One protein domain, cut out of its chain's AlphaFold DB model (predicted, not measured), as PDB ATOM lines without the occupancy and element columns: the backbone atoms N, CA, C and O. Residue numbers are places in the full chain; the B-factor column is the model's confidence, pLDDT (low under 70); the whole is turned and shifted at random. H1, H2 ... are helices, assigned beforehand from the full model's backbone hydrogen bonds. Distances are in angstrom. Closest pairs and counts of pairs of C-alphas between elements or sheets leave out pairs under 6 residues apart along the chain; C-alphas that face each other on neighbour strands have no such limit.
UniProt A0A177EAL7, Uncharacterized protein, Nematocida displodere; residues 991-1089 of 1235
ATOM      1  N   LYS A 991      27.169   5.672 -42.980       76.38
ATOM      2  CA  LYS A 991      27.332   6.825 -42.066       76.38
ATOM      3  C   LYS A 991      27.295   8.172 -42.796       76.38
ATOM      4  O   LYS A 991      26.710   9.122 -42.293       76.38
ATOM      5  N   GLU A 992      27.878   8.241 -43.990       78.94
ATOM      6  CA  GLU A 992      27.887   9.457 -44.809       78.94
ATOM      7  C   GLU A 992      26.481   9.812 -45.323       78.94
ATOM      8  O   GLU A 992      26.102  10.980 -45.330       78.94
ATOM      9  N   GLU A 993      25.680   8.813 -45.711       77.44
ATOM     10  CA  GLU A 993      24.285   9.003 -46.139       77.44
ATOM     11  C   GLU A 993      23.383   9.413 -44.974       77.44
ATOM     12  O   GLU A 993      22.485  10.237 -45.148       77.44
ATOM     13  N   GLN A 994      23.630   8.849 -43.786       77.50
ATOM     14  CA  GLN A 994      22.967   9.261 -42.551       77.50
ATOM     15  C   GLN A 994      23.253  10.737 -42.291       77.50
ATOM     16  O   GLN A 994      22.316  11.522 -42.263       77.50
ATOM     17  N   GLN A 995      24.526  11.130 -42.224       81.25
ATOM     18  CA  GLN A 995      24.928  12.508 -41.944       81.25
ATOM     19  C   GLN A 995      24.361  13.512 -42.964       81.25
ATOM     20  O   GLN A 995      23.817  14.539 -42.572       81.25
ATOM     21  N   LEU A 996      24.368  13.169 -44.258       82.19
ATOM     22  CA  LEU A 996      23.725  13.962 -45.316       82.19
ATOM     23  C   LEU A 996      22.221  14.164 -45.089       82.19
ATOM     24  O   LEU A 996      21.698  15.252 -45.337       82.19
ATOM     25  N   LEU A 997      21.510  13.129 -44.632       81.25
ATOM     26  CA  LEU A 997      20.105  13.264 -44.257       81.25
ATOM     27  C   LEU A 997      19.956  14.148 -43.023       81.25
ATOM     28  O   LEU A 997      19.136  15.062 -43.053       81.25
ATOM     29  N   GLU A 998      20.719  13.894 -41.958       82.44
ATOM     30  CA  GLU A 998      20.648  14.684 -40.723       82.44
ATOM     31  C   GLU A 998      20.821  16.176 -41.032       82.44
ATOM     32  O   GLU A 998      19.948  16.980 -40.692       82.44
ATOM     33  N   ASP A 999      21.864  16.529 -41.785       83.31
ATOM     34  CA  ASP A 999      22.137  17.895 -42.222       83.31
ATOM     35  C   ASP A 999      20.983  18.466 -43.055       83.31
ATOM     36  O   ASP A 999      20.518  19.582 -42.798       83.31
ATOM     37  N   PHE A1000      20.448  17.702 -44.014       85.06
ATOM     38  CA  PHE A1000      19.330  18.151 -44.843       85.06
ATOM     39  C   PHE A1000      18.082  18.488 -44.011       85.06
ATOM     40  O   PHE A1000      17.519  19.578 -44.159       85.06
ATOM     41  N   TYR A1001      17.661  17.598 -43.104       82.25
ATOM     42  CA  TYR A1001      16.486  17.831 -42.255       82.25
ATOM     43  C   TYR A1001      16.706  18.970 -41.255       82.25
ATOM     44  O   TYR A1001      15.787  19.756 -41.022       82.25
ATOM     45  N   LEU A1002      17.909  19.094 -40.688       82.12
ATOM     46  CA  LEU A1002      18.256  20.160 -39.743       82.12
ATOM     47  C   LEU A1002      18.385  21.538 -40.408       82.12
ATOM     48  O   LEU A1002      18.274  22.561 -39.729       82.12
ATOM     49  N   THR A1003      18.606  21.583 -41.722       82.75
ATOM     50  CA  THR A1003      18.651  22.833 -42.497       82.75
ATOM     51  C   THR A1003      17.253  23.297 -42.923       82.75
ATOM     52  O   THR A1003      17.016  24.495 -43.031       82.75
ATOM     53  N   HIS A1004      16.297  22.372 -43.077       82.50
ATOM     54  CA  HIS A1004      14.947  22.640 -43.596       82.50
ATOM     55  C   HIS A1004      13.830  22.350 -42.577       82.50
ATOM     56  O   HIS A1004      12.765  21.829 -42.924       82.50
ATOM     57  N   VAL A1005      14.066  22.655 -41.299       84.56
ATOM     58  CA  VAL A1005      13.116  22.380 -40.209       84.56
ATOM     59  C   VAL A1005      11.769  23.066 -40.465       84.56
ATOM     60  O   VAL A1005      11.688  24.283 -40.605       84.56
ATOM     61  N   SER A1006      10.685  22.283 -40.485       81.81
ATOM     62  CA  SER A1006       9.330  22.759 -40.789       81.81
ATOM     63  C   SER A1006       8.290  22.111 -39.865       81.81
ATOM     64  O   SER A1006       8.367  20.907 -39.628       81.81
ATOM     65  N   PRO A1007       7.266  22.848 -39.383       79.06
ATOM     66  CA  PRO A1007       6.190  22.281 -38.560       79.06
ATOM     67  C   PRO A1007       5.199  21.403 -39.344       79.06
ATOM     68  O   PRO A1007       4.206  20.935 -38.792       79.06
ATOM     69  N   THR A1008       5.427  21.165 -40.637       83.06
ATOM     70  CA  THR A1008       4.495  20.398 -41.470       83.06
ATOM     71  C   THR A1008       4.455  18.912 -41.103       83.06
ATOM     72  O   THR A1008       5.460  18.272 -40.789       83.06
ATOM     73  N   LYS A1009       3.272  18.303 -41.253       81.56
ATOM     74  CA  LYS A1009       3.085  16.853 -41.088       81.56
ATOM     75  C   LYS A1009       4.004  16.032 -42.009       81.56
ATOM     76  O   LYS A1009       4.471  14.969 -41.609       81.56
ATOM     77  N   LEU A1010       4.272  16.507 -43.230       77.44
ATOM     78  CA  LEU A1010       5.169  15.840 -44.184       77.44
ATOM     79  C   LEU A1010       6.612  15.796 -43.670       77.44
ATOM     80  O   LEU A1010       7.168  14.700 -43.614       77.44
ATOM     81  N   PHE A1011       7.158  16.931 -43.207       84.25
ATOM     82  CA  PHE A1011       8.465  16.992 -42.541       84.25
ATOM     83  C   PHE A1011       8.542  15.968 -41.412       84.25
ATOM     84  O   PHE A1011       9.367  15.061 -41.439       84.25
ATOM     85  N   ALA A1012       7.611  16.060 -40.463       80.94
ATOM     86  CA  ALA A1012       7.641  15.268 -39.243       80.94
ATOM     87  C   ALA A1012       7.482  13.760 -39.497       80.94
ATOM     88  O   ALA A1012       8.171  12.949 -38.883       80.94
ATOM     89  N   THR A1013       6.616  13.361 -40.436       78.50
ATOM     90  CA  THR A1013       6.463  11.939 -40.802       78.50
ATOM     91  C   THR A1013       7.704  11.359 -41.476       78.50
ATOM     92  O   THR A1013       7.977  10.172 -41.316       78.50
ATOM     93  N   SER A1014       8.445  12.182 -42.219       77.50
ATOM     94  CA  SER A1014       9.680  11.786 -42.892       77.50
ATOM     95  C   SER A1014      10.869  11.769 -41.929       77.50
ATOM     96  O   SER A1014      11.601  10.786 -41.873       77.50
ATOM     97  N   PHE A1015      10.981  12.790 -41.077       82.38
ATOM     98  CA  PHE A1015      11.971  12.882 -40.004       82.38
ATOM     99  C   PHE A1015      11.852  11.718 -39.008       82.38
ATOM    100  O   PHE A1015      12.856  11.134 -38.615       82.38
ATOM    101  N   ALA A1016      10.626  11.292 -38.672       80.38
ATOM    102  CA  ALA A1016      10.386  10.126 -37.818       80.38
ATOM    103  C   ALA A1016      11.008   8.825 -38.364       80.38
ATOM    104  O   ALA A1016      11.351   7.939 -37.581       80.38
ATOM    105  N   GLN A1017      11.154   8.695 -39.691       76.50
ATOM    106  CA  GLN A1017      11.785   7.518 -40.288       76.50
ATOM    107  C   GLN A1017      13.293   7.490 -40.029       76.50
ATOM    108  O   GLN A1017      13.809   6.396 -39.851       76.50
ATOM    109  N   LEU A1018      13.987   8.635 -39.917       77.06
ATOM    110  CA  LEU A1018      15.438   8.673 -39.660       77.06
ATOM    111  C   LEU A1018      15.835   7.913 -38.396       77.06
ATOM    112  O   LEU A1018      16.776   7.123 -38.419       77.06
ATOM    113  N   PHE A1019      15.048   8.061 -37.329       78.44
ATOM    114  CA  PHE A1019      15.260   7.351 -36.067       78.44
ATOM    115  C   PHE A1019      15.246   5.825 -36.221       78.44
ATOM    116  O   PHE A1019      15.794   5.126 -35.376       78.44
ATOM    117  N   ARG A1020      14.629   5.292 -37.283       72.25
ATOM    118  CA  ARG A1020      14.586   3.851 -37.562       72.25
ATOM    119  C   ARG A1020      15.783   3.350 -38.366       72.25
ATOM    120  O   ARG A1020      16.043   2.153 -38.320       72.25
ATOM    121  N   VAL A1021      16.461   4.214 -39.126       68.81
ATOM    122  CA  VAL A1021      17.459   3.790 -40.131       68.81
ATOM    123  C   VAL A1021      18.905   4.058 -39.710       68.81
ATOM    124  O   VAL A1021      19.810   3.417 -40.240       68.81
ATOM    125  N   GLY A1022      19.132   4.943 -38.741       62.16
ATOM    126  CA  GLY A1022      20.445   5.122 -38.121       62.16
ATOM    127  C   GLY A1022      20.789   6.582 -37.851       62.16
ATOM    128  O   GLY A1022      20.660   7.427 -38.729       62.16
ATOM    129  N   GLY A1023      21.210   6.816 -36.609       60.84
ATOM    130  CA  GLY A1023      21.632   8.077 -36.000       60.84
ATOM    131  C   GLY A1023      21.608   7.893 -34.478       60.84
ATOM    132  O   GLY A1023      20.784   7.123 -33.974       60.84
ATOM    133  N   GLU A1024      22.503   8.541 -33.726       72.25
ATOM    134  CA  GLU A1024      22.345   8.602 -32.269       72.25
ATOM    135  C   GLU A1024      21.094   9.438 -31.979       72.25
ATOM    136  O   GLU A1024      21.089  10.642 -32.236       72.25
ATOM    137  N   PRO A1025      20.010   8.873 -31.418       79.25
ATOM    138  CA  PRO A1025      18.769   9.629 -31.299       79.25
ATOM    139  C   PRO A1025      18.955  10.896 -30.454       79.25
ATOM    140  O   PRO A1025      18.284  11.897 -30.680       79.25
ATOM    141  N   ARG A1026      19.917  10.882 -29.519       78.19
ATOM    142  CA  ARG A1026      20.300  12.025 -28.685       78.19
ATOM    143  C   ARG A1026      20.895  13.182 -29.491       78.19
ATOM    144  O   ARG A1026      20.549  14.327 -29.201       78.19
ATOM    145  N   SER A1027      21.774  12.918 -30.460       79.81
ATOM    146  CA  SER A1027      22.421  13.971 -31.255       79.81
ATOM    147  C   SER A1027      21.400  14.684 -32.140       79.81
ATOM    148  O   SER A1027      21.316  15.911 -32.103       79.81
ATOM    149  N   LEU A1028      20.544  13.921 -32.826       83.50
ATOM    150  CA  LEU A1028      19.446  14.417 -33.661       83.50
ATOM    151  C   LEU A1028      18.485  15.315 -32.884       83.50
ATOM    152  O   LEU A1028      18.156  16.427 -33.299       83.50
ATOM    153  N   TRP A1029      18.064  14.838 -31.717       84.62
ATOM    154  CA  TRP A1029      17.175  15.554 -30.817       84.62
ATOM    155  C   TRP A1029      17.793  16.858 -30.289       84.62
ATOM    156  O   TRP A1029      17.137  17.901 -30.281       84.62
ATOM    157  N   MET A1030      19.069  16.829 -29.896       82.56
ATOM    158  CA  MET A1030      19.803  18.013 -29.435       82.56
ATOM    159  C   MET A1030      20.060  19.023 -30.558       82.56
ATOM    160  O   MET A1030      19.973  20.231 -30.327       82.56
ATOM    161  N   ALA A1031      20.344  18.554 -31.772       83.00
ATOM    162  CA  ALA A1031      20.526  19.405 -32.938       83.00
ATOM    163  C   ALA A1031      19.212  20.085 -33.346       83.00
ATOM    164  O   ALA A1031      19.204  21.291 -33.604       83.00
ATOM    165  N   LEU A1032      18.093  19.351 -33.313       85.25
ATOM    166  CA  LEU A1032      16.766  19.913 -33.559       85.25
ATOM    167  C   LEU A1032      16.417  20.977 -32.512       85.25
ATOM    168  O   LEU A1032      16.041  22.080 -32.890       85.25
ATOM    169  N   LEU A1033      16.632  20.695 -31.220       84.31
ATOM    170  CA  LEU A1033      16.456  21.669 -30.131       84.31
ATOM    171  C   LEU A1033      17.283  22.939 -30.348       84.31
ATOM    172  O   LEU A1033      16.786  24.045 -30.152       84.31
ATOM    173  N   LYS A1034      18.548  22.797 -30.757       84.12
ATOM    174  CA  LYS A1034      19.422  23.939 -31.047       84.12
ATOM    175  C   LYS A1034      18.890  24.761 -32.225       84.12
ATOM    176  O   LYS A1034      18.910  25.985 -32.163       84.12
ATOM    177  N   LYS A1035      18.391  24.101 -33.275       84.62
ATOM    178  CA  LYS A1035      17.819  24.750 -34.468       84.62
ATOM    179  C   LYS A1035      16.481  25.434 -34.200       84.62
ATOM    180  O   LYS A1035      16.228  26.482 -34.779       84.62
ATOM    181  N   THR A1036      15.649  24.887 -33.316       82.00
ATOM    182  CA  THR A1036      14.352  25.475 -32.945       82.00
ATOM    183  C   THR A1036      14.444  26.531 -31.843       82.00
ATOM    184  O   THR A1036      13.403  27.023 -31.407       82.00
ATOM    185  N   GLY A1037      15.655  26.873 -31.379       77.56
ATOM    186  CA  GLY A1037      15.872  27.859 -30.315       77.56
ATOM    187  C   GLY A1037      15.456  27.374 -28.921       77.56
ATOM    188  O   GLY A1037      15.041  28.174 -28.090       77.56
ATOM    189  N   GLY A1038      15.537  26.068 -28.659       80.50
ATOM    190  CA  GLY A1038      15.039  25.434 -27.439       80.50
ATOM    191  C   GLY A1038      13.634  24.852 -27.610       80.50
ATOM    192  O   GLY A1038      13.239  24.461 -28.713       80.50
ATOM    193  N   VAL A1039      12.893  24.747 -26.503       77.38
ATOM    194  CA  VAL A1039      11.528  24.200 -26.494       77.38
ATOM    195  C   VAL A1039      10.546  25.277 -26.950       77.38
ATOM    196  O   VAL A1039      10.020  26.038 -26.147       77.38
ATOM    197  N   SER A1040      10.346  25.365 -28.265       80.62
ATOM    198  CA  SER A1040       9.476  26.351 -28.908       80.62
ATOM    199  C   SER A1040       8.141  25.745 -29.381       80.62
ATOM    200  O   SER A1040       8.036  24.525 -29.557       80.62
ATOM    201  N   PRO A1041       7.119  26.578 -29.665       78.69
ATOM    202  CA  PRO A1041       5.861  26.155 -30.285       78.69
ATOM    203  C   PRO A1041       6.019  25.263 -31.519       78.69
ATOM    204  O   PRO A1041       5.318  24.261 -31.686       78.69
ATOM    205  N   GLN A1042       6.981  25.617 -32.370       83.50
ATOM    206  CA  GLN A1042       7.306  24.891 -33.590       83.50
ATOM    207  C   GLN A1042       7.811  23.477 -33.277       83.50
ATOM    208  O   GLN A1042       7.397  22.519 -33.930       83.50
ATOM    209  N   LEU A1043       8.654  23.326 -32.250       85.88
ATOM    210  CA  LEU A1043       9.150  22.022 -31.816       85.88
ATOM    211  C   LEU A1043       8.012  21.133 -31.302       85.88
ATOM    212  O   LEU A1043       7.944  19.966 -31.679       85.88
ATOM    213  N   LEU A1044       7.090  21.669 -30.495       80.81
ATOM    214  CA  LEU A1044       5.951  20.906 -29.965       80.81
ATOM    215  C   LEU A1044       5.022  20.391 -31.077       80.81
ATOM    216  O   LEU A1044       4.560  19.247 -31.024       80.81
ATOM    217  N   GLN A1045       4.797  21.188 -32.125       83.19
ATOM    218  CA  GLN A1045       4.044  20.745 -33.303       83.19
ATOM    219  C   GLN A1045       4.772  19.637 -34.076       83.19
ATOM    220  O   GLN A1045       4.156  18.622 -34.419       83.19
ATOM    221  N   ILE A1046       6.085  19.783 -34.301       86.31
ATOM    222  CA  ILE A1046       6.912  18.752 -34.948       86.31
ATOM    223  C   ILE A1046       6.860  17.452 -34.141       86.31
ATOM    224  O   ILE A1046       6.574  16.397 -34.705       86.31
ATOM    225  N   LEU A1047       7.063  17.526 -32.823       85.75
ATOM    226  CA  LEU A1047       7.025  16.384 -31.907       85.75
ATOM    227  C   LEU A1047       5.685  15.648 -31.974       85.75
ATOM    228  O   LEU A1047       5.659  14.433 -32.164       85.75
ATOM    229  N   SER A1048       4.571  16.377 -31.898       84.62
ATOM    230  CA  SER A1048       3.227  15.798 -32.012       84.62
ATOM    231  C   SER A1048       3.036  15.043 -33.329       84.62
ATOM    232  O   SER A1048       2.474  13.945 -33.355       84.62
ATOM    233  N   HIS A1049       3.541  15.577 -34.443       86.44
ATOM    234  CA  HIS A1049       3.464  14.897 -35.732       86.44
ATOM    235  C   HIS A1049       4.422  13.697 -35.852       86.44
ATOM    236  O   HIS A1049       4.011  12.673 -36.401       86.44
ATOM    237  N   VAL A1050       5.644  13.778 -35.315       85.75
ATOM    238  CA  VAL A1050       6.633  12.679 -35.294       85.75
ATOM    239  C   VAL A1050       6.089  11.490 -34.502       85.75
ATOM    240  O   VAL A1050       6.027  10.369 -35.005       85.75
ATOM    241  N   VAL A1051       5.593  11.754 -33.295       80.75
ATOM    242  CA  VAL A1051       5.005  10.755 -32.394       80.75
ATOM    243  C   VAL A1051       3.706  10.173 -32.979       80.75
ATOM    244  O   VAL A1051       3.341   9.015 -32.756       80.75
ATOM    245  N   ASN A1052       3.005  10.937 -33.823       79.81
ATOM    246  CA  ASN A1052       1.877  10.424 -34.595       79.81
ATOM    247  C   ASN A1052       2.256   9.522 -35.771       79.81
ATOM    248  O   ASN A1052       1.516   8.580 -36.064       79.81
ATOM    249  N   ALA A1053       3.398   9.773 -36.401       76.56
ATOM    250  CA  ALA A1053       3.923   8.960 -37.489       76.56
ATOM    251  C   ALA A1053       4.544   7.635 -37.007       76.56
ATOM    252  O   ALA A1053       4.554   6.653 -37.753       76.56
ATOM    253  N   ASP A1054       5.023   7.574 -35.763       75.12
ATOM    254  CA  ASP A1054       5.667   6.393 -35.183       75.12
ATOM    255  C   ASP A1054       4.656   5.330 -34.701       75.12
ATOM    256  O   ASP A1054       4.570   4.992 -33.526       75.12
ATOM    257  N   GLN A1055       3.860   4.787 -35.628       61.91
ATOM    258  CA  GLN A1055       2.715   3.906 -35.331       61.91
ATOM    259  C   GLN A1055       3.047   2.605 -34.570       61.91
ATOM    260  O   GLN A1055       2.140   2.024 -33.980       61.91
ATOM    261  N   LYS A1056       4.308   2.144 -34.569       59.69
ATOM    262  CA  LYS A1056       4.764   0.958 -33.811       59.69
ATOM    263  C   LYS A1056       5.625   1.299 -32.583       59.69
ATOM    264  O   LYS A1056       6.094   0.382 -31.920       59.69
ATOM    265  N   ALA A1057       5.848   2.587 -32.297       58.69
ATOM    266  CA  ALA A1057       6.670   3.058 -31.181       58.69
ATOM    267  C   ALA A1057       8.084   2.444 -31.100       58.69
ATOM    268  O   ALA A1057       8.595   2.182 -30.015       58.69
ATOM    269  N   CYS A1058       8.729   2.176 -32.237       59.00
ATOM    270  CA  CYS A1058       9.963   1.381 -32.239       59.00
ATOM    271  C   CYS A1058      11.252   2.199 -32.062       59.00
ATOM    272  O   CYS A1058      12.269   1.593 -31.744       59.00
ATOM    273  N   ALA A1059      11.255   3.524 -32.291       69.25
ATOM    274  CA  ALA A1059      12.520   4.279 -32.320       69.25
ATOM    275  C   ALA A1059      12.439   5.765 -31.912       69.25
ATOM    276  O   ALA A1059      13.175   6.212 -31.030       69.25
ATOM    277  N   ALA A1060      11.541   6.554 -32.515       75.75
ATOM    278  CA  ALA A1060      11.479   7.999 -32.270       75.75
ATOM    279  C   ALA A1060      10.809   8.330 -30.929       75.75
ATOM    280  O   ALA A1060      11.319   9.137 -30.160       75.75
ATOM    281  N   THR A1061       9.684   7.679 -30.623       76.81
ATOM    282  CA  THR A1061       8.921   7.952 -29.390       76.81
ATOM    283  C   THR A1061       9.666   7.516 -28.115       76.81
ATOM    284  O   THR A1061       9.718   8.314 -27.181       76.81
ATOM    285  N   PRO A1062      10.306   6.326 -28.055       73.38
ATOM    286  CA  PRO A1062      11.071   5.908 -26.874       73.38
ATOM    287  C   PRO A1062      12.329   6.753 -26.616       73.38
ATOM    288  O   PRO A1062      12.716   6.957 -25.469       73.38
ATOM    289  N   SER A1063      12.971   7.279 -27.665       76.62
ATOM    290  CA  SER A1063      14.197   8.082 -27.520       76.62
ATOM    291  C   SER A1063      13.969   9.481 -26.939       76.62
ATOM    292  O   SER A1063      14.931  10.120 -26.506       76.62
ATOM    293  N   LEU A1064      12.714   9.941 -26.864       77.88
ATOM    294  CA  LEU A1064      12.359  11.212 -26.232       77.88
ATOM    295  C   LEU A1064      12.758  11.266 -24.755       77.88
ATOM    296  O   LEU A1064      13.002  12.362 -24.253       77.88
ATOM    297  N   GLY A1065      12.893  10.121 -24.075       72.25
ATOM    298  CA  GLY A1065      13.283  10.063 -22.661       72.25
ATOM    299  C   GLY A1065      14.602  10.777 -22.366       72.25
ATOM    300  O   GLY A1065      14.772  11.388 -21.316       72.25
ATOM    301  N   MET A1066      15.500  10.826 -23.353       71.62
ATOM    302  CA  MET A1066      16.786  11.520 -23.256       71.62
ATOM    303  C   MET A1066      16.676  13.052 -23.263       71.62
ATOM    304  O   MET A1066      17.628  13.738 -22.896       71.62
ATOM    305  N   LEU A1067      15.537  13.592 -23.703       71.50
ATOM    306  CA  LEU A1067      15.221  15.019 -23.685       71.50
ATOM    307  C   LEU A1067      14.102  15.373 -22.705       71.50
ATOM    308  O   LEU A1067      13.826  16.561 -22.521       71.50
ATOM    309  N   TYR A1068      13.430  14.379 -22.118       71.88
ATOM    310  CA  TYR A1068      12.162  14.608 -21.437       71.88
ATOM    311  C   TYR A1068      12.299  15.569 -20.267       71.88
ATOM    312  O   TYR A1068      11.437  16.411 -20.133       71.88
ATOM    313  N   SER A1069      13.406  15.578 -19.522       70.31
ATOM    314  CA  SER A1069      13.627  16.566 -18.450       70.31
ATOM    315  C   SER A1069      13.619  18.025 -18.936       70.31
ATOM    316  O   SER A1069      13.184  18.919 -18.216       70.31
ATOM    317  N   LYS A1070      14.055  18.285 -20.179       72.62
ATOM    318  CA  LYS A1070      13.994  19.619 -20.806       72.62
ATOM    319  C   LYS A1070      12.608  19.933 -21.368       72.62
ATOM    320  O   LYS A1070      12.204  21.089 -21.369       72.62
ATOM    321  N   LEU A1071      11.895  18.917 -21.856       75.19
ATOM    322  CA  LEU A1071      10.522  19.046 -22.356       75.19
ATOM    323  C   LEU A1071       9.501  19.131 -21.213       75.19
ATOM    324  O   LEU A1071       8.486  19.796 -21.360       75.19
ATOM    325  N   GLU A1072       9.773  18.500 -20.074       77.00
ATOM    326  CA  GLU A1072       8.880  18.329 -18.926       77.00
ATOM    327  C   GLU A1072       8.451  19.676 -18.358       77.00
ATOM    328  O   GLU A1072       7.263  19.876 -18.141       77.00
ATOM    329  N   ALA A1073       9.367  20.640 -18.226       75.44
ATOM    330  CA  ALA A1073       9.033  21.991 -17.776       75.44
ATOM    331  C   ALA A1073       8.043  22.705 -18.718       75.44
ATOM    332  O   ALA A1073       7.104  23.344 -18.247       75.44
ATOM    333  N   ALA A1074       8.216  22.557 -20.035       75.75
ATOM    334  CA  ALA A1074       7.339  23.163 -21.038       75.75
ATOM    335  C   ALA A1074       5.991  22.429 -21.161       75.75
ATOM    336  O   ALA A1074       4.941  23.041 -21.333       75.75
ATOM    337  N   LEU A1075       6.002  21.100 -21.046       76.44
ATOM    338  CA  LEU A1075       4.785  20.292 -21.040       76.44
ATOM    339  C   LEU A1075       3.970  20.554 -19.760       76.44
ATOM    340  O   LEU A1075       2.749  20.659 -19.830       76.44
ATOM    341  N   LEU A1076       4.632  20.738 -18.611       78.56
ATOM    342  CA  LEU A1076       4.009  21.151 -17.351       78.56
ATOM    343  C   LEU A1076       3.469  22.581 -17.413       78.56
ATOM    344  O   LEU A1076       2.386  22.828 -16.888       78.56
ATOM    345  N   SER A1077       4.173  23.523 -18.049       79.06
ATOM    346  CA  SER A1077       3.650  24.884 -18.215       79.06
ATOM    347  C   SER A1077       2.397  24.910 -19.094       79.06
ATOM    348  O   SER A1077       1.446  25.602 -18.752       79.06
ATOM    349  N   GLU A1078       2.354  24.104 -20.160       77.62
ATOM    350  CA  GLU A1078       1.159  23.940 -21.005       77.62
ATOM    351  C   GLU A1078       0.010  23.227 -20.272       77.62
ATOM    352  O   GLU A1078      -1.153  23.534 -20.512       77.62
ATOM    353  N   LEU A1079       0.310  22.294 -19.357       75.94
ATOM    354  CA  LEU A1079      -0.699  21.688 -18.479       75.94
ATOM    355  C   LEU A1079      -1.251  22.690 -17.456       75.94
ATOM    356  O   LEU A1079      -2.430  22.645 -17.132       75.94
ATOM    357  N   ARG A1080      -0.427  23.618 -16.962       79.62
ATOM    358  CA  ARG A1080      -0.870  24.671 -16.032       79.62
ATOM    359  C   ARG A1080      -1.675  25.770 -16.728       79.62
ATOM    360  O   ARG A1080      -2.585  26.321 -16.119       79.62
ATOM    361  N   ALA A1081      -1.342  26.086 -17.978       77.44
ATOM    362  CA  ALA A1081      -1.984  27.132 -18.767       77.44
ATOM    363  C   ALA A1081      -2.198  26.659 -20.220       77.44
ATOM    364  O   ALA A1081      -1.271  26.742 -21.029       77.44
ATOM    365  N   PRO A1082      -3.404  26.170 -20.572       71.88
ATOM    366  CA  PRO A1082      -3.687  25.655 -21.909       71.88
ATOM    367  C   PRO A1082      -3.541  26.730 -22.996       71.88
ATOM    368  O   PRO A1082      -4.259  27.727 -23.004       71.88
ATOM    369  N   THR A1083      -2.648  26.509 -23.963       75.12
ATOM    370  CA  THR A1083      -2.518  27.350 -25.169       75.12
ATOM    371  C   THR A1083      -3.091  26.627 -26.408       75.12
ATOM    372  O   THR A1083      -3.526  25.473 -26.312       75.12
ATOM    373  N   PRO A1084      -3.077  27.211 -27.626       69.69
ATOM    374  CA  PRO A1084      -3.444  26.491 -28.855       69.69
ATOM    375  C   PRO A1084      -2.620  25.215 -29.115       69.69
ATOM    376  O   PRO A1084      -3.024  24.359 -29.904       69.69
ATOM    377  N   LEU A1085      -1.471  25.057 -28.449       72.50
ATOM    378  CA  LEU A1085      -0.595  23.888 -28.553       72.50
ATOM    379  C   LEU A1085      -0.953  22.774 -27.570       72.50
ATOM    380  O   LEU A1085      -0.422  21.671 -27.686       72.50
ATOM    381  N   PHE A1086      -1.889  23.021 -26.655       80.06
ATOM    382  CA  PHE A1086      -2.297  22.087 -25.610       80.06
ATOM    383  C   PHE A1086      -2.662  20.696 -26.158       80.06
ATOM    384  O   PHE A1086      -2.285  19.663 -25.606       80.06
ATOM    385  N   GLN A1087      -3.314  20.635 -27.321       80.62
ATOM    386  CA  GLN A1087      -3.642  19.366 -27.975       80.62
ATOM    387  C   GLN A1087      -2.392  18.606 -28.467       80.62
ATOM    388  O   GLN A1087      -2.350  17.375 -28.421       80.62
ATOM    389  N   ALA A1088      -1.370  19.319 -28.953       78.62
ATOM    390  CA  ALA A1088      -0.097  18.734 -29.365       78.62
ATOM    391  C   ALA A1088       0.666  18.189 -28.146       78.62
ATOM    392  O   ALA A1088       1.122  17.047 -28.183       78.62
ATOM    393  N   THR A1089       0.696  18.956 -27.054       81.25
ATOM    394  CA  THR A1089       1.255  18.582 -25.745       81.25
ATOM    395  C   THR A1089       0.632  17.286 -25.215       81.25
ATOM    396  O   THR A1089       1.352  16.319 -24.953       81.25
TER     397      THR A1089
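This is residues 991 to 1089 of the 1235 residues of an uncharacterized protein of Nematocida displodere (UniProt A0A177EAL7). Short helices at mostly crossed angles make an elongated body: H2, H3, H4 and H5 form its core, H1 packs on H3 at one end, and H6 lies at the other end, following H5 after a tight link of 1 residue and touching H7, which packs on H4. The printed part has 99 residues with seven named helices, H1 to H7 in chain order, and no named strand; the class is all helix. It is compact, with a radius of gyration of the C-alphas of 13.0 A, and spans 43 by 28 by 24 A.

H1, residues 991 to 1003, begins at C-alpha 991 (27.332, 6.825, -42.066) and is 18.2 A long. H2, residues 1009 to 1021, measures 19.4 A, and H3, residues 1025 to 1035, 15.5 A. H4, residues 1041 to 1053, measures 18.7 A. H5 has residues 1060 to 1066. H6, residues 1068 to 1080, measures 17.3 A. H7, residues 1086 to 1089, ends at C-alpha 1089 (1.255, 18.582, -25.745).

H4 touches H2 at a steep tilt of 62 degrees, the closest C-alphas being Ala 1012 and Val 1050, 4.8 A apart. With residues 1050 to 1051 alone H4 touches H5, closest at the C-alphas of Val 1051 and Thr 1061, 5.7 A. H5 touches H3, about perpendicular at 80 degrees, closest at the C-alphas of Pro 1025 and Ser 1063, 6.1 A. With residues 998 to 1002 alone H1 touches H3 at a shallow tilt of 30 degrees, the same way; the C-alphas of Leu 1002 and Leu 1032 are closest, 6.4 A. H7 touches H4, closest at the C-alphas of Ser 1048 and Ala 1088, 5.2 A, and H6, closest at those of Glu 1078 and Phe 1086, 6.0 A. H4 and H6 are apart. Every O i to N i+4 pair is within hydrogen-bond range in H1, H3 and H4; H2 has 4 of 9, with 6 of 10 O i to N i+3 pairs, H5 0 of 3, with 3 of 4, and H6 7 of 9, while H7 is too short for such a pair.

The C-alphas farthest apart, Glu 992 and Arg 1080, are 43.4 A apart. The printed part has no cut, and no link is long. Mean pLDDT of the printed part is 77.9; residues 1021 to 1023, 1055 to 1059 and 1084 are under 70.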